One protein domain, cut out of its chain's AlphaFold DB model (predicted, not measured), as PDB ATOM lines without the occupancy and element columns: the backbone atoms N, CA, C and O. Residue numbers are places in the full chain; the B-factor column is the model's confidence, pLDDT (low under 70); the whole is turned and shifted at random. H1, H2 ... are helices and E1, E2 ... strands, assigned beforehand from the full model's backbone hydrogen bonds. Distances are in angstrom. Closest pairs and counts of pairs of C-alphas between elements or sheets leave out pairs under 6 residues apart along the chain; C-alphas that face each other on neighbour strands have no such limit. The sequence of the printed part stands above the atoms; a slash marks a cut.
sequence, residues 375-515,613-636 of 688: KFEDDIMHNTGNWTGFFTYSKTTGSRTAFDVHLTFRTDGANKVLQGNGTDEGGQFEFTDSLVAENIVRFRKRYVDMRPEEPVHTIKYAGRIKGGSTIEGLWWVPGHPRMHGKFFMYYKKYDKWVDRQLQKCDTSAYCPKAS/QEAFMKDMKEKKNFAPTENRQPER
ATOM      1  N   LYS A 375      60.308  18.728 -19.379       81.38
ATOM      2  CA  LYS A 375      60.080  19.118 -17.969       81.38
ATOM      3  C   LYS A 375      59.242  18.131 -17.139       81.38
ATOM      4  O   LYS A 375      59.229  18.208 -15.916       81.38
ATOM      5  N   PHE A 376      58.492  17.236 -17.786       83.31
ATOM      6  CA  PHE A 376      57.702  16.207 -17.096       83.31
ATOM      7  C   PHE A 376      58.569  15.029 -16.613       83.31
ATOM      8  O   PHE A 376      58.082  14.170 -15.877       83.31
ATOM      9  N   GLU A 377      59.844  14.985 -17.008       73.62
ATOM     10  CA  GLU A 377      60.750  13.855 -16.807       73.62
ATOM     11  C   GLU A 377      61.742  14.042 -15.640       73.62
ATOM     12  O   GLU A 377      62.536  13.137 -15.366       73.62
ATOM     13  N   ASP A 378      61.748  15.202 -14.975       72.06
ATOM     14  CA  ASP A 378      62.694  15.509 -13.892       72.06
ATOM     15  C   ASP A 378      62.399  14.689 -12.626       72.06
ATOM     16  O   ASP A 378      63.260  13.966 -12.123       72.06
ATOM     17  N   ASP A 379      61.158  14.750 -12.135       80.31
ATOM     18  CA  ASP A 379      60.660  13.912 -11.042       80.31
ATOM     19  C   ASP A 379      59.135  13.773 -11.138       80.31
ATOM     20  O   ASP A 379      58.415  14.775 -11.167       80.31
ATOM     21  N   ILE A 380      58.643  12.527 -11.129       85.25
ATOM     22  CA  ILE A 380      57.213  12.186 -11.231       85.25
ATOM     23  C   ILE A 380      56.354  12.861 -10.153       85.25
ATOM     24  O   ILE A 380      55.167  13.086 -10.372       85.25
ATOM     25  N   MET A 381      56.943  13.237  -9.013       85.81
ATOM     26  CA  MET A 381      56.219  13.893  -7.917       85.81
ATOM     27  C   MET A 381      55.519  15.196  -8.337       85.81
ATOM     28  O   MET A 381      54.508  15.565  -7.741       85.81
ATOM     29  N   HIS A 382      56.014  15.871  -9.379       86.81
ATOM     30  CA  HIS A 382      55.400  17.087  -9.919       86.81
ATOM     31  C   HIS A 382      54.185  16.805 -10.825       86.81
ATOM     32  O   HIS A 382      53.353  17.687 -11.023       86.81
ATOM     33  N   ASN A 383      54.027  15.574 -11.326       89.69
ATOM     34  CA  ASN A 383      52.994  15.177 -12.292       89.69
ATOM     35  C   ASN A 383      51.675  14.757 -11.611       89.69
ATOM     36  O   ASN A 383      51.037  13.769 -11.978       89.69
ATOM     37  N   THR A 384      51.261  15.515 -10.596       90.94
ATOM     38  CA  THR A 384      49.951  15.375  -9.940       90.94
ATOM     39  C   THR A 384      48.830  15.874 -10.864       90.94
ATOM     40  O   THR A 384      48.997  16.856 -11.590       90.94
ATOM     41  N   GLY A 385      47.679  15.200 -10.861       92.75
ATOM     42  CA  GLY A 385      46.511  15.534 -11.682       92.75
ATOM     43  C   GLY A 385      45.877  14.308 -12.340       92.75
ATOM     44  O   GLY A 385      45.971  13.195 -11.828       92.75
ATOM     45  N   ASN A 386      45.230  14.503 -13.488       93.88
ATOM     46  CA  ASN A 386      44.486  13.441 -14.172       93.88
ATOM     47  C   ASN A 386      45.420  12.544 -15.002       93.88
ATOM     48  O   ASN A 386      46.165  13.027 -15.858       93.88
ATOM     49  N   TRP A 387      45.346  11.238 -14.762       94.19
ATOM     50  CA  TRP A 387      46.038  10.195 -15.514       94.19
ATOM     51  C   TRP A 387      45.017   9.237 -16.126       94.19
ATOM     52  O   TRP A 387      43.998   8.922 -15.510       94.19
ATOM     53  N   THR A 388      45.329   8.736 -17.314       93.81
ATOM     54  CA  THR A 388      44.514   7.754 -18.035       93.81
ATOM     55  C   THR A 388      45.337   6.504 -18.257       93.81
ATOM     56  O   THR A 388      46.556   6.568 -18.422       93.81
ATOM     57  N   GLY A 389      44.694   5.345 -18.253       92.50
ATOM     58  CA  GLY A 389      45.380   4.095 -18.506       92.50
ATOM     59  C   GLY A 389      44.470   2.999 -19.016       92.50
ATOM     60  O   GLY A 389      43.264   3.164 -19.179       92.50
ATOM     61  N   PHE A 390      45.082   1.850 -19.266       92.19
ATOM     62  CA  PHE A 390      44.372   0.617 -19.551       92.19
ATOM     63  C   PHE A 390      45.099  -0.576 -18.938       92.19
ATOM     64  O   PHE A 390      46.315  -0.552 -18.709       92.19
ATOM     65  N   PHE A 391      44.356  -1.651 -18.703       90.25
ATOM     66  CA  PHE A 391      44.920  -2.945 -18.347       90.25
ATOM     67  C   PHE A 391      44.410  -4.053 -19.270       90.25
ATOM     68  O   PHE A 391      43.346  -3.960 -19.879       90.25
ATOM     69  N   THR A 392      45.217  -5.102 -19.406       88.94
ATOM     70  CA  THR A 392      44.924  -6.299 -20.204       88.94
ATOM     71  C   THR A 392      45.058  -7.541 -19.335       88.94
ATOM     72  O   THR A 392      45.871  -7.558 -18.409       88.94
ATOM     73  N   TYR A 393      44.305  -8.598 -19.637       86.12
ATOM     74  CA  TYR A 393      44.453  -9.905 -18.991       86.12
ATOM     75  C   TYR A 393      45.384 -10.789 -19.824       86.12
ATOM     76  O   TYR A 393      45.212 -10.907 -21.035       86.12
ATOM     77  N   SER A 394      46.311 -11.513 -19.189       81.69
ATOM     78  CA  SER A 394      47.254 -12.411 -19.886       81.69
ATOM     79  C   SER A 394      46.611 -13.600 -20.621       81.69
ATOM     80  O   SER A 394      47.332 -14.382 -21.237       81.69
ATOM     81  N   LYS A 395      45.283 -13.773 -20.550       70.12
ATOM     82  CA  LYS A 395      44.540 -14.857 -21.217       70.12
ATOM     83  C   LYS A 395      43.555 -14.400 -22.294       70.12
ATOM     84  O   LYS A 395      43.076 -15.249 -23.037       70.12
ATOM     85  N   THR A 396      43.259 -13.105 -22.401       62.94
ATOM     86  CA  THR A 396      42.373 -12.565 -23.445       62.94
ATOM     87  C   THR A 396      43.206 -11.794 -24.458       62.94
ATOM     88  O   THR A 396      43.735 -10.726 -24.151       62.94
ATOM     89  N   THR A 397      43.323 -12.313 -25.675       54.59
ATOM     90  CA  THR A 397      44.027 -11.634 -26.767       54.59
ATOM     91  C   THR A 397      43.256 -10.390 -27.209       54.59
ATOM     92  O   THR A 397      42.263 -10.500 -27.919       54.59
ATOM     93  N   GLY A 398      43.723  -9.210 -26.795       56.66
ATOM     94  CA  GLY A 398      43.292  -7.916 -27.338       56.66
ATOM     95  C   GLY A 398      42.388  -7.067 -26.443       56.66
ATOM     96  O   GLY A 398      42.420  -5.849 -26.591       56.66
ATOM     97  N   SER A 399      41.651  -7.650 -25.488       70.00
ATOM     98  CA  SER A 399      40.791  -6.856 -24.595       70.00
ATOM     99  C   SER A 399      41.614  -5.917 -23.702       70.00
ATOM    100  O   SER A 399      42.536  -6.365 -23.007       70.00
ATOM    101  N   ARG A 400      41.272  -4.625 -23.740       82.75
ATOM    102  CA  ARG A 400      41.823  -3.543 -22.915       82.75
ATOM    103  C   ARG A 400      40.663  -2.889 -22.164       82.75
ATOM    104  O   ARG A 400      39.834  -2.259 -22.811       82.75
ATOM    105  N   THR A 401      40.635  -2.983 -20.839       86.88
ATOM    106  CA  THR A 401      39.734  -2.156 -20.017       86.88
ATOM    107  C   THR A 401      40.451  -0.845 -19.716       86.88
ATOM    108  O   THR A 401      41.574  -0.862 -19.200       86.88
ATOM    109  N   ALA A 402      39.833   0.278 -20.078       91.06
ATOM    110  CA  ALA A 402      40.345   1.617 -19.798       91.06
ATOM    111  C   ALA A 402      39.952   2.083 -18.385       91.06
ATOM    112  O   ALA A 402      38.971   1.607 -17.817       91.06
ATOM    113  N   PHE A 403      40.717   3.018 -17.826       91.25
ATOM    114  CA  PHE A 403      40.401   3.683 -16.563       91.25
ATOM    115  C   PHE A 403      40.931   5.118 -16.550       91.25
ATOM    116  O   PHE A 403      41.989   5.410 -17.118       91.25
ATOM    117  N   ASP A 404      40.224   5.993 -15.841       92.75
ATOM    118  CA  ASP A 404      40.688   7.335 -15.489       92.75
ATOM    119  C   ASP A 404      40.921   7.413 -13.977       92.75
ATOM    120  O   ASP A 404      40.174   6.838 -13.181       92.75
ATOM    121  N   VAL A 405      41.988   8.100 -13.565       94.31
ATOM    122  CA  VAL A 405      42.363   8.238 -12.155       94.31
ATOM    123  C   VAL A 405      43.032   9.588 -11.892       94.31
ATOM    124  O   VAL A 405      43.961   9.999 -12.586       94.31
ATOM    125  N   HIS A 406      42.575  10.296 -10.861       95.25
ATOM    126  CA  HIS A 406      43.230  11.505 -10.376       95.25
ATOM    127  C   HIS A 406      44.333  11.121  -9.385       95.25
ATOM    128  O   HIS A 406      44.044  10.682  -8.272       95.25
ATOM    129  N   LEU A 407      45.594  11.274  -9.792       93.94
ATOM    130  CA  LEU A 407      46.774  10.915  -9.009       93.94
ATOM    131  C   LEU A 407      47.349  12.117  -8.265       93.94
ATOM    132  O   LEU A 407      47.640  13.152  -8.861       93.94
ATOM    133  N   THR A 408      47.589  11.948  -6.966       93.12
ATOM    134  CA  THR A 408      48.324  12.896  -6.125       93.12
ATOM    135  C   THR A 408      49.576  12.234  -5.561       93.12
ATOM    136  O   THR A 408      49.500  11.280  -4.784       93.12
ATOM    137  N   PHE A 409      50.737  12.774  -5.919       89.81
ATOM    138  CA  PHE A 409      52.030  12.340  -5.396       89.81
ATOM    139  C   PHE A 409      52.393  13.159  -4.149       89.81
ATOM    140  O   PHE A 409      52.281  14.385  -4.154       89.81
ATOM    141  N   ARG A 410      52.816  12.501  -3.061       87.31
ATOM    142  CA  ARG A 410      53.185  13.159  -1.790       87.31
ATOM    143  C   ARG A 410      54.402  12.500  -1.145       87.31
ATOM    144  O   ARG A 410      54.710  11.345  -1.419       87.31
ATOM    145  N   THR A 411      55.086  13.222  -0.265       82.06
ATOM    146  CA  THR A 411      56.091  12.646   0.641       82.06
ATOM    147  C   THR A 411      55.466  12.385   2.006       82.06
ATOM    148  O   THR A 411      54.984  13.323   2.639       82.06
ATOM    149  N   ASP A 412      55.504  11.134   2.463       73.75
ATOM    150  CA  ASP A 412      55.116  10.733   3.816       73.75
ATOM    151  C   ASP A 412      56.371  10.317   4.599       73.75
ATOM    152  O   ASP A 412      57.020   9.301   4.316       73.75
ATOM    153  N   GLY A 413      56.783  11.180   5.531       73.69
ATOM    154  CA  GLY A 413      58.095  11.116   6.167       73.69
ATOM    155  C   GLY A 413      59.224  11.136   5.128       73.69
ATOM    156  O   GLY A 413      59.431  12.128   4.437       73.69
ATOM    157  N   ALA A 414      59.954  10.023   5.024       68.50
ATOM    158  CA  ALA A 414      61.033   9.826   4.048       68.50
ATOM    159  C   ALA A 414      60.598   9.073   2.770       68.50
ATOM    160  O   ALA A 414      61.415   8.878   1.871       68.50
ATOM    161  N   ASN A 415      59.343   8.620   2.682       70.38
ATOM    162  CA  ASN A 415      58.846   7.819   1.564       70.38
ATOM    163  C   ASN A 415      58.097   8.694   0.551       70.38
ATOM    164  O   ASN A 415      57.311   9.560   0.930       70.38
ATOM    165  N   LYS A 416      58.280   8.434  -0.746       84.12
ATOM    166  CA  LYS A 416      57.395   8.962  -1.793       84.12
ATOM    167  C   LYS A 416      56.187   8.026  -1.929       84.12
ATOM    168  O   LYS A 416      56.361   6.817  -2.088       84.12
ATOM    169  N   VAL A 417      54.976   8.572  -1.868       85.88
ATOM    170  CA  VAL A 417      53.703   7.835  -1.914       85.88
ATOM    171  C   VAL A 417      52.770   8.406  -2.984       85.88
ATOM    172  O   VAL A 417      52.912   9.554  -3.414       85.88
ATOM    173  N   LEU A 418      51.817   7.584  -3.420       90.19
ATOM    174  CA  LEU A 418      50.876   7.876  -4.501       90.19
ATOM    175  C   LEU A 418      49.440   7.596  -4.045       90.19
ATOM    176  O   LEU A 418      49.076   6.442  -3.824       90.19
ATOM    177  N   GLN A 419      48.624   8.635  -3.917       90.94
ATOM    178  CA  GLN A 419      47.181   8.506  -3.699       90.94
ATOM    179  C   GLN A 419      46.467   8.654  -5.045       90.94
ATOM    180  O   GLN A 419      46.913   9.427  -5.892       90.94
ATOM    181  N   GLY A 420      45.389   7.907  -5.270       91.75
ATOM    182  CA  GLY A 420      44.699   7.905  -6.558       91.75
ATOM    183  C   GLY A 420      43.238   7.516  -6.427       91.75
ATOM    184  O   GLY A 420      42.956   6.423  -5.951       91.75
ATOM    185  N   ASN A 421      42.330   8.379  -6.879       93.44
ATOM    186  CA  ASN A 421      40.890   8.112  -6.885       93.44
ATOM    187  C   ASN A 421      40.413   8.091  -8.340       93.44
ATOM    188  O   ASN A 421      40.766   8.991  -9.106       93.44
ATOM    189  N   GLY A 422      39.663   7.068  -8.743       91.75
ATOM    190  CA  GLY A 422      39.347   6.839 -10.154       91.75
ATOM    191  C   GLY A 422      38.123   5.965 -10.400       91.75
ATOM    192  O   GLY A 422      37.448   5.523  -9.468       91.75
ATOM    193  N   THR A 423      37.844   5.737 -11.678       88.31
ATOM    194  CA  THR A 423      36.671   5.007 -12.173       88.31
ATOM    195  C   THR A 423      37.029   4.104 -13.349       88.31
ATOM    196  O   THR A 423      37.827   4.463 -14.217       88.31
ATOM    197  N   ASP A 424      36.417   2.920 -13.382       87.94
ATOM    198  CA  ASP A 424      36.364   2.055 -14.565       87.94
ATOM    199  C   ASP A 424      35.044   1.273 -14.633       87.94
ATOM    200  O   ASP A 424      34.113   1.537 -13.871       87.94
ATOM    201  N   GLU A 425      34.963   0.307 -15.552       83.06
ATOM    202  CA  GLU A 425      33.816  -0.591 -15.758       83.06
ATOM    203  C   GLU A 425      33.348  -1.313 -14.474       83.06
ATOM    204  O   GLU A 425      32.199  -1.745 -14.404       83.06
ATOM    205  N   GLY A 426      34.210  -1.442 -13.455       77.31
ATOM    206  CA  GLY A 426      33.880  -2.032 -12.153       77.31
ATOM    207  C   GLY A 426      33.368  -1.044 -11.093       77.31
ATOM    208  O   GLY A 426      33.035  -1.482  -9.993       77.31
ATOM    209  N   GLY A 427      33.311   0.260 -11.385       85.06
ATOM    210  CA  GLY A 427      32.853   1.311 -10.465       85.06
ATOM    211  C   GLY A 427      33.970   2.216  -9.925       85.06
ATOM    212  O   GLY A 427      35.054   2.313 -10.507       85.06
ATOM    213  N   GLN A 428      33.695   2.912  -8.814       89.12
ATOM    214  CA  GLN A 428      34.663   3.808  -8.168       89.12
ATOM    215  C   GLN A 428      35.733   3.025  -7.400       89.12
ATOM    216  O   GLN A 428      35.430   2.070  -6.680       89.12
ATOM    217  N   PHE A 429      36.990   3.454  -7.516       90.25
ATOM    218  CA  PHE A 429      38.125   2.828  -6.847       90.25
ATOM    219  C   PHE A 429      39.119   3.832  -6.256       90.25
ATOM    220  O   PHE A 429      39.279   4.958  -6.732       90.25
ATOM    221  N   GLU A 430      39.854   3.366  -5.248       91.00
ATOM    222  CA  GLU A 430      40.977   4.057  -4.618       91.00
ATOM    223  C   GLU A 430      42.286   3.255  -4.746       91.00
ATOM    224  O   GLU A 430      42.297   2.016  -4.801       91.00
ATOM    225  N   PHE A 431      43.410   3.972  -4.774       91.12
ATOM    226  CA  PHE A 431      44.764   3.431  -4.694       91.12
ATOM    227  C   PHE A 431      45.306   3.573  -3.267       91.12
ATOM    228  O   PHE A 431      45.406   4.668  -2.716       91.12
ATOM    229  N   THR A 432      45.690   2.437  -2.689       84.50
ATOM    230  CA  THR A 432      46.114   2.259  -1.293       84.50
ATOM    231  C   THR A 432      47.468   1.545  -1.220       84.50
ATOM    232  O   THR A 432      47.955   1.023  -2.227       84.50
ATOM    233  N   ASP A 433      48.094   1.534  -0.036       81.12
ATOM    234  CA  ASP A 433      49.366   0.845   0.248       81.12
ATOM    235  C   ASP A 433      50.458   1.095  -0.815       81.12
ATOM    236  O   ASP A 433      51.067   0.162  -1.348       81.12
ATOM    237  N   SER A 434      50.653   2.365  -1.179       87.44
ATOM    238  CA  SER A 434      51.518   2.760  -2.286       87.44
ATOM    239  C   SER A 434      52.933   3.145  -1.856       87.44
ATOM    240  O   SER A 434      53.168   3.673  -0.769       87.44
ATOM    241  N   LEU A 435      53.896   2.889  -2.741       86.12
ATOM    242  CA  LEU A 435      55.295   3.262  -2.563       86.12
ATOM    243  C   LEU A 435      55.939   3.555  -3.920       86.12
ATOM    244  O   LEU A 435      55.923   2.712  -4.822       86.12
ATOM    245  N   VAL A 436      56.550   4.731  -4.032       85.62
ATOM    246  CA  VAL A 436      57.405   5.138  -5.149       85.62
ATOM    247  C   VAL A 436      58.856   5.045  -4.676       85.62
ATOM    248  O   VAL A 436      59.278   5.774  -3.779       85.62
ATOM    249  N   ALA A 437      59.625   4.130  -5.261       81.44
ATOM    250  CA  ALA A 437      61.024   3.897  -4.921       81.44
ATOM    251  C   ALA A 437      61.866   3.879  -6.202       81.44
ATOM    252  O   ALA A 437      61.757   2.967  -7.020       81.44
ATOM    253  N   GLU A 438      62.709   4.901  -6.360       79.12
ATOM    254  CA  GLU A 438      63.562   5.106  -7.537       79.12
ATOM    255  C   GLU A 438      62.727   5.165  -8.828       79.12
ATOM    256  O   GLU A 438      61.984   6.129  -8.996       79.12
ATOM    257  N   ASN A 439      62.795   4.159  -9.707       81.50
ATOM    258  CA  ASN A 439      61.928   4.071 -10.890       81.50
ATOM    259  C   ASN A 439      60.769   3.069 -10.757       81.50
ATOM    260  O   ASN A 439      60.076   2.836 -11.742       81.50
ATOM    261  N   ILE A 440      60.542   2.470  -9.582       86.06
ATOM    262  CA  ILE A 440      59.480   1.482  -9.345       86.06
ATOM    263  C   ILE A 440      58.334   2.119  -8.556       86.06
ATOM    264  O   ILE A 440      58.546   2.714  -7.500       86.06
ATOM    265  N   VAL A 441      57.102   1.913  -9.023       90.75
ATOM    266  CA  VAL A 441      55.874   2.243  -8.289       90.75
ATOM    267  C   VAL A 441      55.148   0.952  -7.941       90.75
ATOM    268  O   VAL A 441      54.963   0.085  -8.799       90.75
ATOM    269  N   ARG A 442      54.719   0.825  -6.687       92.56
ATOM    270  CA  ARG A 442      53.799  -0.221  -6.218       92.56
ATOM    271  C   ARG A 442      52.572   0.435  -5.601       92.56
ATOM    272  O   ARG A 442      52.707   1.480  -4.970       92.56
ATOM    273  N   PHE A 443      51.404  -0.168  -5.783       92.25
ATOM    274  CA  PHE A 443      50.148   0.235  -5.143       92.25
ATOM    275  C   PHE A 443      49.145  -0.925  -5.159       92.25
ATOM    276  O   PHE A 443      49.356  -1.956  -5.811       92.25
ATOM    277  N   ARG A 444      48.045  -0.768  -4.426       90.75
ATOM    278  CA  ARG A 444      46.918  -1.702  -4.389       90.75
ATOM    279  C   ARG A 444      45.644  -0.960  -4.775       90.75
ATOM    280  O   ARG A 444      45.467   0.186  -4.380       90.75
ATOM    281  N   LYS A 445      44.761  -1.599  -5.538       89.62
ATOM    282  CA  LYS A 445      43.459  -1.047  -5.935       89.62
ATOM    283  C   LYS A 445      42.351  -1.689  -5.102       89.62
ATOM    284  O   LYS A 445      42.325  -2.915  -4.959       89.62
ATOM    285  N   ARG A 446      41.434  -0.867  -4.591       86.75
ATOM    286  CA  ARG A 446      40.220  -1.274  -3.868       86.75
ATOM    287  C   ARG A 446      39.017  -0.551  -4.478       86.75
ATOM    288  O   ARG A 446      39.121   0.638  -4.756       86.75
ATOM    289  N   TYR A 447      37.906  -1.252  -4.690       86.44
ATOM    290  CA  TYR A 447      36.636  -0.630  -5.080       86.44
ATOM    291  C   TYR A 447      35.892  -0.127  -3.837       86.44
ATOM    292  O   TYR A 447      35.917  -0.794  -2.803       86.44
ATOM    293  N   VAL A 448      35.264   1.045  -3.938       80.50
ATOM    294  CA  VAL A 448      34.665   1.750  -2.790       80.50
ATOM    295  C   VAL A 448      33.318   1.137  -2.392       80.50
ATOM    296  O   VAL A 448      33.075   0.897  -1.214       80.50
ATOM    297  N   ASP A 449      32.476   0.806  -3.372       67.75
ATOM    298  CA  ASP A 449      31.075   0.401  -3.163       67.75
ATOM    299  C   ASP A 449      30.870  -1.116  -2.923       67.75
ATOM    300  O   ASP A 449      29.777  -1.652  -3.124       67.75
ATOM    301  N   MET A 450      31.917  -1.850  -2.526       59.44
ATOM    302  CA  MET A 450      31.820  -3.300  -2.298       59.44
ATOM    303  C   MET A 450      31.053  -3.636  -1.011       59.44
ATOM    304  O   MET A 450      31.324  -3.104   0.065       59.44
ATOM    305  N   ARG A 451      30.101  -4.575  -1.112       57.06
ATOM    306  CA  ARG A 451      29.292  -5.035   0.027       57.06
ATOM    307  C   ARG A 451      30.160  -5.777   1.060       57.06
ATOM    308  O   ARG A 451      31.018  -6.555   0.643       57.06
ATOM    309  N   PRO A 452      29.897  -5.647   2.379       55.25
ATOM    310  CA  PRO A 452      30.741  -6.232   3.436       55.25
ATOM    311  C   PRO A 452      30.914  -7.762   3.418       55.25
ATOM    312  O   PRO A 452      31.764  -8.286   4.131       55.25
ATOM    313  N   GLU A 453      30.093  -8.481   2.650       49.25
ATOM    314  CA  GLU A 453      30.056  -9.949   2.607       49.25
ATOM    315  C   GLU A 453      30.915 -10.552   1.477       49.25
ATOM    316  O   GLU A 453      31.142 -11.764   1.455       49.25
ATOM    317  N   GLU A 454      31.416  -9.737   0.541       51.44
ATOM    318  CA  GLU A 454      32.258 -10.207  -0.564       51.44
ATOM    319  C   GLU A 454      33.757 -10.163  -0.186       51.44
ATOM    320  O   GLU A 454      34.227  -9.188   0.408       51.44
ATOM    321  N   PRO A 455      34.557 -11.200  -0.514       53.09
ATOM    322  CA  PRO A 455      35.973 -11.226  -0.162       53.09
ATOM    323  C   PRO A 455      36.742 -10.160  -0.953       53.09
ATOM    324  O   PRO A 455      36.883 -10.261  -2.171       53.09
ATOM    325  N   VAL A 456      37.280  -9.156  -0.251       55.09
ATOM    326  CA  VAL A 456      37.997  -8.015  -0.848       55.09
ATOM    327  C   VAL A 456      39.303  -8.468  -1.518       55.09
ATOM    328  O   VAL A 456      40.394  -8.433  -0.936       55.09
ATOM    329  N   HIS A 457      39.191  -8.891  -2.779       61.94
ATOM    330  CA  HIS A 457      40.297  -9.274  -3.651       61.94
ATOM    331  C   HIS A 457      41.185  -8.060  -3.944       61.94
ATOM    332  O   HIS A 457      41.033  -7.367  -4.944       61.94
ATOM    333  N   THR A 458      42.134  -7.814  -3.042       74.50
ATOM    334  CA  THR A 458      43.061  -6.682  -3.105       74.50
ATOM    335  C   THR A 458      43.981  -6.827  -4.319       74.50
ATOM    336  O   THR A 458      44.939  -7.608  -4.297       74.50
ATOM    337  N   ILE A 459      43.682  -6.090  -5.391       88.38
ATOM    338  CA  ILE A 459      44.425  -6.158  -6.651       88.38
ATOM    339  C   ILE A 459      45.744  -5.404  -6.475       88.38
ATOM    340  O   ILE A 459      45.747  -4.213  -6.163       88.38
ATOM    341  N   LYS A 460      46.875  -6.083  -6.673       92.62
ATOM    342  CA  LYS A 460      48.207  -5.474  -6.620       92.62
ATOM    343  C   LYS A 460      48.629  -4.979  -7.996       92.62
ATOM    344  O   LYS A 460      48.409  -5.659  -8.996       92.62
ATOM    345  N   TYR A 461      49.305  -3.838  -8.015       94.06
ATOM    346  CA  TYR A 461      49.939  -3.253  -9.190       94.06
ATOM    347  C   TYR A 461      51.406  -2.954  -8.868       94.06
ATOM    348  O   TYR A 461      51.727  -2.401  -7.812       94.06
ATOM    349  N   ALA A 462      52.308  -3.308  -9.782       93.88
ATOM    350  CA  ALA A 462      53.710  -2.916  -9.713       93.88
ATOM    351  C   ALA A 462      54.245  -2.612 -11.114       93.88
ATOM    352  O   ALA A 462      54.174  -3.448 -12.017       93.88
ATOM    353  N   GLY A 463      54.788  -1.409 -11.287       91.94
ATOM    354  CA  GLY A 463      55.261  -0.908 -12.571       91.94
ATOM    355  C   GLY A 463      56.518  -0.060 -12.461       91.94
ATOM    356  O   GLY A 463      57.041   0.177 -11.370       91.94
ATOM    357  N   ARG A 464      57.015   0.370 -13.619       89.62
ATOM    358  CA  ARG A 464      58.194   1.215 -13.772       89.62
ATOM    359  C   ARG A 464      57.817   2.538 -14.418       89.62
ATOM    360  O   ARG A 464      57.046   2.568 -15.374       89.62
ATOM    361  N   ILE A 465      58.380   3.610 -13.878       87.25
ATOM    362  CA  ILE A 465      58.247   4.972 -14.387       87.25
ATOM    363  C   ILE A 465      59.108   5.098 -15.642       87.25
ATOM    364  O   ILE A 465      60.305   4.802 -15.603       87.25
ATOM    365  N   LYS A 466      58.516   5.584 -16.731       80.38
ATOM    366  CA  LYS A 466      59.217   5.985 -17.955       80.38
ATOM    367  C   LYS A 466      58.987   7.476 -18.187       80.38
ATOM    368  O   LYS A 466      57.845   7.934 -18.210       80.38
ATOM    369  N   GLY A 467      60.078   8.235 -18.310       70.56
ATOM    370  CA  GLY A 467      60.041   9.680 -18.570       70.56
ATOM    371  C   GLY A 467      59.258  10.510 -17.542       70.56
ATOM    372  O   GLY A 467      58.728  11.548 -17.898       70.56
ATOM    373  N   GLY A 468      59.088  10.043 -16.299       79.38
ATOM    374  CA  GLY A 468      58.303  10.733 -15.260       79.38
ATOM    375  C   GLY A 468      56.787  10.837 -15.514       79.38
ATOM    376  O   GLY A 468      56.026  10.961 -14.559       79.38
ATOM    377  N   SER A 469      56.332  10.748 -16.764       85.56
ATOM    378  CA  SER A 469      54.957  10.984 -17.217       85.56
ATOM    379  C   SER A 469      54.151   9.721 -17.521       85.56
ATOM    380  O   SER A 469      52.945   9.814 -17.751       85.56
ATOM    381  N   THR A 470      54.789   8.545 -17.530       89.44
ATOM    382  CA  THR A 470      54.135   7.255 -17.803       89.44
ATOM    383  C   THR A 470      54.574   6.174 -16.814       89.44
ATOM    384  O   THR A 470      55.696   6.199 -16.294       89.44
ATOM    385  N   ILE A 471      53.689   5.209 -16.544       91.81
ATOM    386  CA  ILE A 471      53.962   4.024 -15.720       91.81
ATOM    387  C   ILE A 471      53.459   2.782 -16.463       91.81
ATOM    388  O   ILE A 471      52.269   2.667 -16.757       91.81
ATOM    389  N   GLU A 472      54.347   1.818 -16.717       91.69
ATOM    390  CA  GLU A 472      54.001   0.508 -17.292       91.69
ATOM    391  C   GLU A 472      54.320  -0.625 -16.312       91.69
ATOM    392  O   GLU A 472      55.305  -0.552 -15.578       91.69
ATOM    393  N   GLY A 473      53.531  -1.699 -16.282       92.50
ATOM    394  CA  GLY A 473      53.783  -2.761 -15.309       92.50
ATOM    395  C   GLY A 473      52.888  -3.985 -15.389       92.50
ATOM    396  O   GLY A 473      52.216  -4.242 -16.389       92.50
ATOM    397  N   LEU A 474      52.904  -4.749 -14.296       92.81
ATOM    398  CA  LEU A 474      52.049  -5.907 -14.068       92.81
ATOM    399  C   LEU A 474      50.994  -5.599 -13.006       92.81
ATOM    400  O   LEU A 474      51.267  -4.909 -12.022       92.81
ATOM    401  N   TRP A 475      49.809  -6.174 -13.187       93.00
ATOM    402  CA  TRP A 475      48.755  -6.217 -12.177       93.00
ATOM    403  C   TRP A 475      48.367  -7.672 -11.900       93.00
ATOM    404  O   TRP A 475      48.434  -8.514 -12.803       93.00
ATOM    405  N   TRP A 476      47.994  -7.990 -10.660       92.38
ATOM    406  CA  TRP A 476      47.573  -9.339 -10.275       92.38
ATOM    407  C   TRP A 476      46.730  -9.388  -8.998       92.38
ATOM    408  O   TRP A 476      46.844  -8.537  -8.117       92.38
ATOM    409  N   VAL A 477      45.931 -10.449  -8.863       89.38
ATOM    410  CA  VAL A 477      45.293 -10.837  -7.596       89.38
ATOM    411  C   VAL A 477      46.137 -11.947  -6.941       89.38
ATOM    412  O   VAL A 477      46.308 -13.009  -7.552       89.38
ATOM    413  N   PRO A 478      46.696 -11.742  -5.729       85.38
ATOM    414  CA  PRO A 478      47.492 -12.754  -5.024       85.38
ATOM    415  C   PRO A 478      46.743 -14.080  -4.863       85.38
ATOM    416  O   PRO A 478      45.551 -14.082  -4.578       85.38
ATOM    417  N   GLY A 479      47.425 -15.211  -5.054       81.69
ATOM    418  CA  GLY A 479      46.815 -16.542  -4.967       81.69
ATOM    419  C   GLY A 479      45.888 -16.947  -6.127       81.69
ATOM    420  O   GLY A 479      45.398 -18.076  -6.116       81.69
ATOM    421  N   HIS A 480      45.669 -16.101  -7.148       83.06
ATOM    422  CA  HIS A 480      44.801 -16.399  -8.303       83.06
ATOM    423  C   HIS A 480      45.578 -16.436  -9.647       83.06
ATOM    424  O   HIS A 480      45.539 -15.460 -10.401       83.06
ATOM    425  N   PRO A 481      46.189 -17.577 -10.056       79.81
ATOM    426  CA  PRO A 481      46.994 -17.729 -11.292       79.81
ATOM    427  C   PRO A 481      46.262 -17.580 -12.644       79.81
ATOM    428  O   PRO A 481      46.718 -18.076 -13.675       79.81
ATOM    429  N   ARG A 482      45.081 -16.957 -12.654       82.69
ATOM    430  CA  ARG A 482      44.324 -16.575 -13.857       82.69
ATOM    431  C   ARG A 482      43.978 -15.079 -13.889       82.69
ATOM    432  O   ARG A 482      43.602 -14.594 -14.947       82.69
ATOM    433  N   MET A 483      44.122 -14.372 -12.764       85.88
ATOM    434  CA  MET A 483      43.760 -12.963 -12.587       85.88
ATOM    435  C   MET A 483      45.025 -12.106 -12.553       85.88
ATOM    436  O   MET A 483      45.484 -11.688 -11.490       85.88
ATOM    437  N   HIS A 484      45.632 -11.919 -13.724       90.38
ATOM    438  CA  HIS A 484      46.806 -11.072 -13.899       90.38
ATOM    439  C   HIS A 484      46.954 -10.590 -15.345       90.38
ATOM    440  O   HIS A 484      46.408 -11.185 -16.282       90.38
ATOM    441  N   GLY A 485      47.780  -9.566 -15.527       91.00
ATOM    442  CA  GLY A 485      48.251  -9.139 -16.836       91.00
ATOM    443  C   GLY A 485      49.073  -7.861 -16.779       91.00
ATOM    444  O   GLY A 485      49.786  -7.628 -15.803       91.00
ATOM    445  N   LYS A 486      49.017  -7.058 -17.845       92.00
ATOM    446  CA  LYS A 486      49.800  -5.819 -17.976       92.00
ATOM    447  C   LYS A 486      48.920  -4.592 -17.776       92.00
ATOM    448  O   LYS A 486      47.743  -4.630 -18.128       92.00
ATOM    449  N   PHE A 487      49.498  -3.509 -17.271       92.50
ATOM    450  CA  PHE A 487      48.874  -2.185 -17.276       92.50
ATOM    451  C   PHE A 487      49.823  -1.134 -17.858       92.50
ATOM    452  O   PHE A 487      51.046  -1.290 -17.811       92.50
ATOM    453  N   PHE A 488      49.236  -0.063 -18.381       92.69
ATOM    454  CA  PHE A 488      49.911   1.162 -18.791       92.69
ATOM    455  C   PHE A 488      49.056   2.352 -18.352       92.69
ATOM    456  O   PHE A 488      47.832   2.291 -18.463       92.69
ATOM    457  N   MET A 489      49.681   3.416 -17.856       92.69
ATOM    458  CA  MET A 489      49.028   4.700 -17.598       92.69
ATOM    459  C   MET A 489      49.957   5.869 -17.934       92.69
ATOM    460  O   MET A 489      51.179   5.750 -17.819       92.69
ATOM    461  N   TYR A 490      49.366   6.995 -18.311       92.25
ATOM    462  CA  TYR A 490      50.052   8.215 -18.718       92.25
ATOM    463  C   TYR A 490      49.345   9.461 -18.171       92.25
ATOM    464  O   TYR A 490      48.141   9.461 -17.904       92.25
ATOM    465  N   TYR A 491      50.108  10.533 -17.985       92.62
ATOM    466  CA  TYR A 491      49.607  11.815 -17.503       92.62
ATOM    467  C   TYR A 491      48.948  12.602 -18.648       92.62
ATOM    468  O   TYR A 491      49.637  12.991 -19.593       92.62
ATOM    469  N   LYS A 492      47.643  12.913 -18.558       89.44
ATOM    470  CA  LYS A 492      46.891  13.611 -19.631       89.44
ATOM    471  C   LYS A 492      47.511  14.959 -20.044       89.44
ATOM    472  O   LYS A 492      47.375  15.383 -21.187       89.44
ATOM    473  N   LYS A 493      48.229  15.629 -19.133       88.88
ATOM    474  CA  LYS A 493      48.924  16.903 -19.398       88.88
ATOM    475  C   LYS A 493      50.285  16.744 -20.097       88.88
ATOM    476  O   LYS A 493      50.749  17.701 -20.711       88.88
ATOM    477  N   TYR A 494      50.916  15.569 -20.017       88.19
ATOM    478  CA  TYR A 494      52.070  15.236 -20.863       88.19
ATOM    479  C   TYR A 494      51.605  14.947 -22.293       88.19
ATOM    480  O   TYR A 494      52.200  15.477 -23.219       88.19
ATOM    481  N   ASP A 495      50.501  14.213 -22.452       85.62
ATOM    482  CA  ASP A 495      49.890  13.859 -23.745       85.62
ATOM    483  C   ASP A 495      49.604  15.110 -24.603       85.62
ATOM    484  O   ASP A 495      50.294  15.353 -25.593       85.62
ATOM    485  N   LYS A 496      48.741  16.024 -24.114       84.75
ATOM    486  CA  LYS A 496      48.477  17.331 -24.761       84.75
ATOM    487  C   LYS A 496      49.749  18.164 -25.018       84.75
ATOM    488  O   LYS A 496      49.772  19.004 -25.918       84.75
ATOM    489  N   TRP A 497      50.806  17.989 -24.216       88.75
ATOM    490  CA  TRP A 497      52.077  18.693 -24.417       88.75
ATOM    491  C   TRP A 497      52.927  18.073 -25.533       88.75
ATOM    492  O   TRP A 497      53.555  18.839 -26.268       88.75
ATOM    493  N   VAL A 498      52.932  16.739 -25.669       88.69
ATOM    494  CA  VAL A 498      53.602  16.005 -26.756       88.69
ATOM    495  C   VAL A 498      53.005  16.422 -28.094       88.69
ATOM    496  O   VAL A 498      53.756  16.862 -28.960       88.69
ATOM    497  N   ASP A 499      51.677  16.419 -28.233       85.62
ATOM    498  CA  ASP A 499      51.005  16.852 -29.467       85.62
ATOM    499  C   ASP A 499      51.402  18.287 -29.849       85.62
ATOM    500  O   ASP A 499      51.915  18.534 -30.943       85.62
ATOM    501  N   ARG A 500      51.289  19.232 -28.901       88.19
ATOM    502  CA  ARG A 500      51.702  20.638 -29.089       88.19
ATOM    503  C   ARG A 500      53.203  20.792 -29.389       88.19
ATOM    504  O   ARG A 500      53.618  21.835 -29.896       88.19
ATOM    505  N   GLN A 501      54.041  19.813 -29.045       90.19
ATOM    506  CA  GLN A 501      55.467  19.815 -29.390       90.19
ATOM    507  C   GLN A 501      55.695  19.281 -30.802       90.19
ATOM    508  O   GLN A 501      56.427  19.919 -31.555       90.19
ATOM    509  N   LEU A 502      55.070  18.163 -31.181       89.25
ATOM    510  CA  LEU A 502      55.217  17.576 -32.516       89.25
ATOM    511  C   LEU A 502      54.771  18.563 -33.605       89.25
ATOM    512  O   LEU A 502      55.542  18.835 -34.522       89.25
ATOM    513  N   GLN A 503      53.639  19.249 -33.397       86.31
ATOM    514  CA  GLN A 503      53.139  20.302 -34.296       86.31
ATOM    515  C   GLN A 503      54.130  21.466 -34.526       86.31
ATOM    516  O   GLN A 503      53.963  22.231 -35.474       86.31
ATOM    517  N   LYS A 504      55.198  21.613 -33.720       88.50
ATOM    518  CA  LYS A 504      56.274  22.586 -33.989       88.50
ATOM    519  C   LYS A 504      57.161  22.188 -35.166       88.50
ATOM    520  O   LYS A 504      57.511  23.068 -35.939       88.50
ATOM    521  N   CYS A 505      57.516  20.905 -35.328       84.00
ATOM    522  CA  CYS A 505      58.207  20.429 -36.543       84.00
ATOM    523  C   CYS A 505      57.440  20.859 -37.799       84.00
ATOM    524  O   CYS A 505      57.998  21.271 -38.815       84.00
ATOM    525  N   ASP A 506      56.123  20.765 -37.677       83.12
ATOM    526  CA  ASP A 506      55.194  20.786 -38.783       83.12
ATOM    527  C   ASP A 506      54.700  22.206 -39.101       83.12
ATOM    528  O   ASP A 506      53.855  22.382 -39.974       83.12
ATOM    529  N   THR A 507      55.263  23.240 -38.460       79.94
ATOM    530  CA  THR A 507      54.857  24.648 -38.611       79.94
ATOM    531  C   THR A 507      56.059  25.590 -38.757       79.94
ATOM    532  O   THR A 507      56.849  25.788 -37.835       79.94
ATOM    533  N   SER A 508      56.171  26.241 -39.921       80.31
ATOM    534  CA  SER A 508      57.299  27.119 -40.296       80.31
ATOM    535  C   SER A 508      57.656  28.160 -39.213       80.31
ATOM    536  O   SER A 508      58.809  28.287 -38.802       80.31
ATOM    537  N   ALA A 509      56.645  28.840 -38.655       83.50
ATOM    538  CA  ALA A 509      56.805  29.895 -37.647       83.50
ATOM    539  C   ALA A 509      57.146  29.403 -36.218       83.50
ATOM    540  O   ALA A 509      57.466  30.218 -35.343       83.50
ATOM    541  N   TYR A 510      57.056  28.094 -35.954       88.12
ATOM    542  CA  TYR A 510      57.280  27.497 -34.629       88.12
ATOM    543  C   TYR A 510      58.345  26.398 -34.598       88.12
ATOM    544  O   TYR A 510      58.805  26.065 -33.505       88.12
ATOM    545  N   CYS A 511      58.820  25.922 -35.748       87.81
ATOM    546  CA  CYS A 511      59.911  24.954 -35.834       87.81
ATOM    547  C   CYS A 511      61.183  25.450 -35.106       87.81
ATOM    548  O   CYS A 511      61.607  24.782 -34.158       87.81
ATOM    549  N   PRO A 512      61.700  26.680 -35.327       87.69
ATOM    550  CA  PRO A 512      62.816  27.213 -34.532       87.69
ATOM    551  C   PRO A 512      62.521  27.406 -33.029       87.69
ATOM    552  O   PRO A 512      63.449  27.609 -32.250       87.69
ATOM    553  N   LYS A 513      61.246  27.337 -32.603       89.94
ATOM    554  CA  LYS A 513      60.781  27.412 -31.201       89.94
ATOM    555  C   LYS A 513      60.618  26.008 -30.560       89.94
ATOM    556  O   LYS A 513      59.951  25.867 -29.524       89.94
ATOM    557  N   ALA A 514      61.164  24.950 -31.170       91.56
ATOM    558  CA  ALA A 514      61.261  23.598 -30.602       91.56
ATOM    559  C   ALA A 514      62.148  23.539 -29.339       91.56
ATOM    560  O   ALA A 514      62.974  24.418 -29.113       91.56
ATOM    561  N   SER A 515      61.976  22.502 -28.506       92.56
ATOM    562  CA  SER A 515      62.702  22.354 -27.227       92.56
ATOM    563  C   SER A 515      64.220  22.215 -27.401       92.56
ATOM    564  O   SER A 515      64.984  22.702 -26.570       92.56
ATOM    565  N   GLN A 613      58.867  -9.004 -10.911       85.19
ATOM    566  CA  GLN A 613      58.655 -10.423 -11.224       85.19
ATOM    567  C   GLN A 613      58.801 -11.304  -9.980       85.19
ATOM    568  O   GLN A 613      58.018 -12.231  -9.801       85.19
ATOM    569  N   GLU A 614      59.751 -11.008  -9.089       85.88
ATOM    570  CA  GLU A 614      59.895 -11.729  -7.818       85.88
ATOM    571  C   GLU A 614      58.644 -11.602  -6.943       85.88
ATOM    572  O   GLU A 614      58.136 -12.605  -6.441       85.88
ATOM    573  N   ALA A 615      58.114 -10.382  -6.794       84.94
ATOM    574  CA  ALA A 615      56.901 -10.123  -6.022       84.94
ATOM    575  C   ALA A 615      55.687 -10.858  -6.616       84.94
ATOM    576  O   ALA A 615      54.982 -11.562  -5.893       84.94
ATOM    577  N   PHE A 616      55.505 -10.773  -7.938       86.50
ATOM    578  CA  PHE A 616      54.472 -11.502  -8.678       86.50
ATOM    579  C   PHE A 616      54.590 -13.028  -8.496       86.50
ATOM    580  O   PHE A 616      53.635 -13.693  -8.092       86.50
ATOM    581  N   MET A 617      55.779 -13.595  -8.725       86.00
ATOM    582  CA  MET A 617      56.029 -15.039  -8.623       86.00
ATOM    583  C   MET A 617      55.958 -15.563  -7.184       86.00
ATOM    584  O   MET A 617      55.693 -16.751  -6.987       86.00
ATOM    585  N   LYS A 618      56.172 -14.708  -6.177       87.06
ATOM    586  CA  LYS A 618      55.931 -15.017  -4.763       87.06
ATOM    587  C   LYS A 618      54.433 -15.054  -4.455       87.06
ATOM    588  O   LYS A 618      53.938 -16.087  -4.006       87.06
ATOM    589  N   ASP A 619      53.702 -13.981  -4.763       84.81
ATOM    590  CA  ASP A 619      52.254 -13.876  -4.514       84.81
ATOM    591  C   ASP A 619      51.434 -14.960  -5.241       84.81
ATOM    592  O   ASP A 619      50.358 -15.338  -4.780       84.81
ATOM    593  N   MET A 620      51.932 -15.484  -6.367       83.12
ATOM    594  CA  MET A 620      51.310 -16.599  -7.095       83.12
ATOM    595  C   MET A 620      51.607 -17.989  -6.507       83.12
ATOM    596  O   MET A 620      50.895 -18.945  -6.818       83.12
ATOM    597  N   LYS A 621      52.636 -18.126  -5.659       79.69
ATOM    598  CA  LYS A 621      52.978 -19.384  -4.966       79.69
ATOM    599  C   LYS A 621      52.311 -19.506  -3.594       79.69
ATOM    600  O   LYS A 621      52.080 -20.624  -3.132       79.69
ATOM    601  N   GLU A 622      51.981 -18.391  -2.943       69.50
ATOM    602  CA  GLU A 622      51.360 -18.368  -1.612       69.50
ATOM    603  C   GLU A 622      49.873 -18.786  -1.646       69.50
ATOM    604  O   GLU A 622      48.964 -17.966  -1.550       69.50
ATOM    605  N   LYS A 623      49.611 -20.101  -1.723       52.22
ATOM    606  CA  LYS A 623      48.278 -20.709  -1.519       52.22
ATOM    607  C   LYS A 623      47.814 -20.630  -0.050       52.22
ATOM    608  O   LYS A 623      47.608 -21.657   0.597       52.22
ATOM    609  N   LYS A 624      47.647 -19.425   0.496       48.62
ATOM    610  CA  LYS A 624      46.942 -19.205   1.767       48.62
ATOM    611  C   LYS A 624      45.704 -18.354   1.534       48.62
ATOM    612  O   LYS A 624      45.775 -17.328   0.866       48.62
ATOM    613  N   ASN A 625      44.589 -18.777   2.125       40.28
ATOM    614  CA  ASN A 625      43.355 -18.003   2.141       40.28
ATOM    615  C   ASN A 625      43.644 -16.644   2.792       40.28
ATOM    616  O   ASN A 625      43.979 -16.585   3.976       40.28
ATOM    617  N   PHE A 626      43.516 -15.560   2.027       42.69
ATOM    618  CA  PHE A 626      43.416 -14.226   2.603       42.69
ATOM    619  C   PHE A 626      42.050 -14.134   3.284       42.69
ATOM    620  O   PHE A 626      41.025 -14.044   2.612       42.69
ATOM    621  N   ALA A 627      42.033 -14.198   4.615       34.53
ATOM    622  CA  ALA A 627      40.847 -13.835   5.374       34.53
ATOM    623  C   ALA A 627      40.573 -12.330   5.172       34.53
ATOM    624  O   ALA A 627      41.519 -11.540   5.269       34.53
ATOM    625  N   PRO A 628      39.323 -11.916   4.893       41.44
ATOM    626  CA  PRO A 628      38.955 -10.509   4.927       41.44
ATOM    627  C   PRO A 628      38.922 -10.068   6.392       41.44
ATOM    628  O   PRO A 628      37.993 -10.375   7.137       41.44
ATOM    629  N   THR A 629      39.989  -9.422   6.852       33.75
ATOM    630  CA  THR A 629      40.039  -8.804   8.181       33.75
ATOM    631  C   THR A 629      41.082  -7.695   8.190       33.75
ATOM    632  O   THR A 629      42.144  -7.808   7.573       33.75
ATOM    633  N   GLU A 630      40.763  -6.606   8.879       39.50
ATOM    634  CA  GLU A 630      41.652  -5.461   9.065       39.50
ATOM    635  C   GLU A 630      42.861  -5.834   9.952       39.50
ATOM    636  O   GLU A 630      42.933  -6.927  10.512       39.50
ATOM    637  N   ASN A 631      43.832  -4.923  10.091       36.56
ATOM    638  CA  ASN A 631      45.079  -5.120  10.851       36.56
ATOM    639  C   ASN A 631      46.106  -6.113  10.261       36.56
ATOM    640  O   ASN A 631      46.755  -6.868  10.988       36.56
ATOM    641  N   ARG A 632      46.429  -5.984   8.967       38.12
ATOM    642  CA  ARG A 632      47.862  -6.038   8.612       38.12
ATOM    643  C   ARG A 632      48.496  -4.712   9.021       38.12
ATOM    644  O   ARG A 632      47.977  -3.661   8.656       38.12
ATOM    645  N   GLN A 633      49.607  -4.757   9.763       37.94
ATOM    646  CA  GLN A 633      50.402  -3.551  10.020       37.94
ATOM    647  C   GLN A 633      50.783  -2.897   8.675       37.94
ATOM    648  O   GLN A 633      51.135  -3.638   7.747       37.94
ATOM    649  N   PRO A 634      50.761  -1.552   8.565       41.00
ATOM    650  CA  PRO A 634      51.344  -0.843   7.423       41.00
ATOM    651  C   PRO A 634      52.779  -1.336   7.174       41.00
ATOM    652  O   PRO A 634      53.456  -1.703   8.137       41.00
ATOM    653  N   GLU A 635      53.240  -1.399   5.916       43.84
ATOM    654  CA  GLU A 635      54.507  -2.052   5.519       43.84
ATOM    655  C   GLU A 635      55.738  -1.389   6.172       43.84
ATOM    656  O   GLU A 635      56.393  -0.561   5.541       43.84
ATOM    657  N   ARG A 636      56.018  -1.751   7.444       48.00
ATOM    658  CA  ARG A 636      56.818  -1.030   8.464       48.00
ATOM    659  C   ARG A 636      57.652   0.115   7.871       48.00
ATOM    660  O   ARG A 636      58.857  -0.018   7.668       48.00
TER     661      ARG A 636
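This is residues 375 to 515 and 613 to 636 of the 688 residues of the protein "Predicted protein" of Nematostella vectensis (UniProt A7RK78). Eight antiparallel strands, E1 to E8, ring round into one closed barrel, which is the main body. H1 follows straight on from E8 at one end of the barrel and runs away from it as an arm, while the short H2 lies along the outside of the wall at E6 and E7, and a long tail with no named element, residues 620 to 636, follows H2. The printed part has 165 residues, with the order E1 E2 E3 E4 E5 E6 E7 E8 H1 H2 along the chain, and by class it is mixed, helices and strands. It is only just compact, close to loose, with a radius of gyration of the C-alphas of 18.2 A. The C-alphas span 63 by 42 by 31 A, only just elongated.

E1, residues 385 to 393, and E2, residues 400 to 412, form a hairpin, antiparallel at 131 degrees, with N 387 and O 405 2.9 A apart, within hydrogen-bond range. E2 bends by 59 degrees at residue 404, and on its other side lies E3, residues 415 to 424, with N 408 and O 419 at 2.8 A. E3 and E4, residues 427 to 437, form a hairpin at 160 degrees, with N 431 and O 420 at 2.8 A; E4 bends by 58 degrees at residue 433. E4 and E5, residues 440 to 447, are a hairpin with N 432 and O 444 at 2.8 A. E5 and E6, residues 459 to 466, are a hairpin with N 443 and O 461 at 3.0 A. E6 and E7, residues 470 to 476, are a hairpin with N 462 and O 474 at 2.9 A. E7 and E8, residues 484 to 491, are a hairpin at 158 degrees, with N 473 and O 487 at 2.9 A. These eight strands are a meander, each the antiparallel neighbour of the one before. E8 and E1 close the barrel, antiparallel at 157 degrees, with N 490 and O 388 at 2.8 A. Among the strands that are apart are E1 and E5, and E3 and E7. H1, residues 492 to 505, is on the barrel, outside it, at a height over the sheet of 13.6 A, and stands up from the sheet, its line rising 58 degrees out of the local plane. The closest C-alphas of H1 and E1 are those of Lys 492 and Trp 387, 5.4 A apart. H2, residues 613 to 619, is on the barrel too, outside it, at a height of 9.9 A. H2 lies over E7 and runs along the strands, at 24 degrees to E7 on the local plane. The closest C-alphas of H2 and E7 are those of Phe 616 and Trp 476, 7.4 A apart. H2 and E6 are near each other, with 7 pairs of C-alphas within 10 A. Every O i to N i+4 pair is within hydrogen-bond range in H2, and 7 of 10 are in H1.

E1 begins at C-alpha 385, at (46.511, 15.534, -11.682), and is 26.5 A long. E2 is the longest strand by residues, 33.1 A; E3 measures 28.3 A, E4 28.8 A, E5 23.3 A, E6 22.2 A, E7 19.4 A and E8 23.3 A. H1 is 21.5 A long and ends at C-alpha 505, at (58.207, 20.429, -36.543). H2 is 9.9 A long and ends at C-alpha 619, at (52.254, -13.876, -4.514).

The two C-alphas farthest apart, those of Ala 509 and Lys 624, are 63.7 A apart. Residues 516 to 612 are cut out, and C-alphas 515 and 613 are 36.7 A apart across the cut. Of the links that are printed whole, E5 to E6 is long, with 11 residues. Mean pLDDT of the printed part is 80.6; it is under 70 at residues 396 to 398, 414, 449 to 457 and 622 to 636.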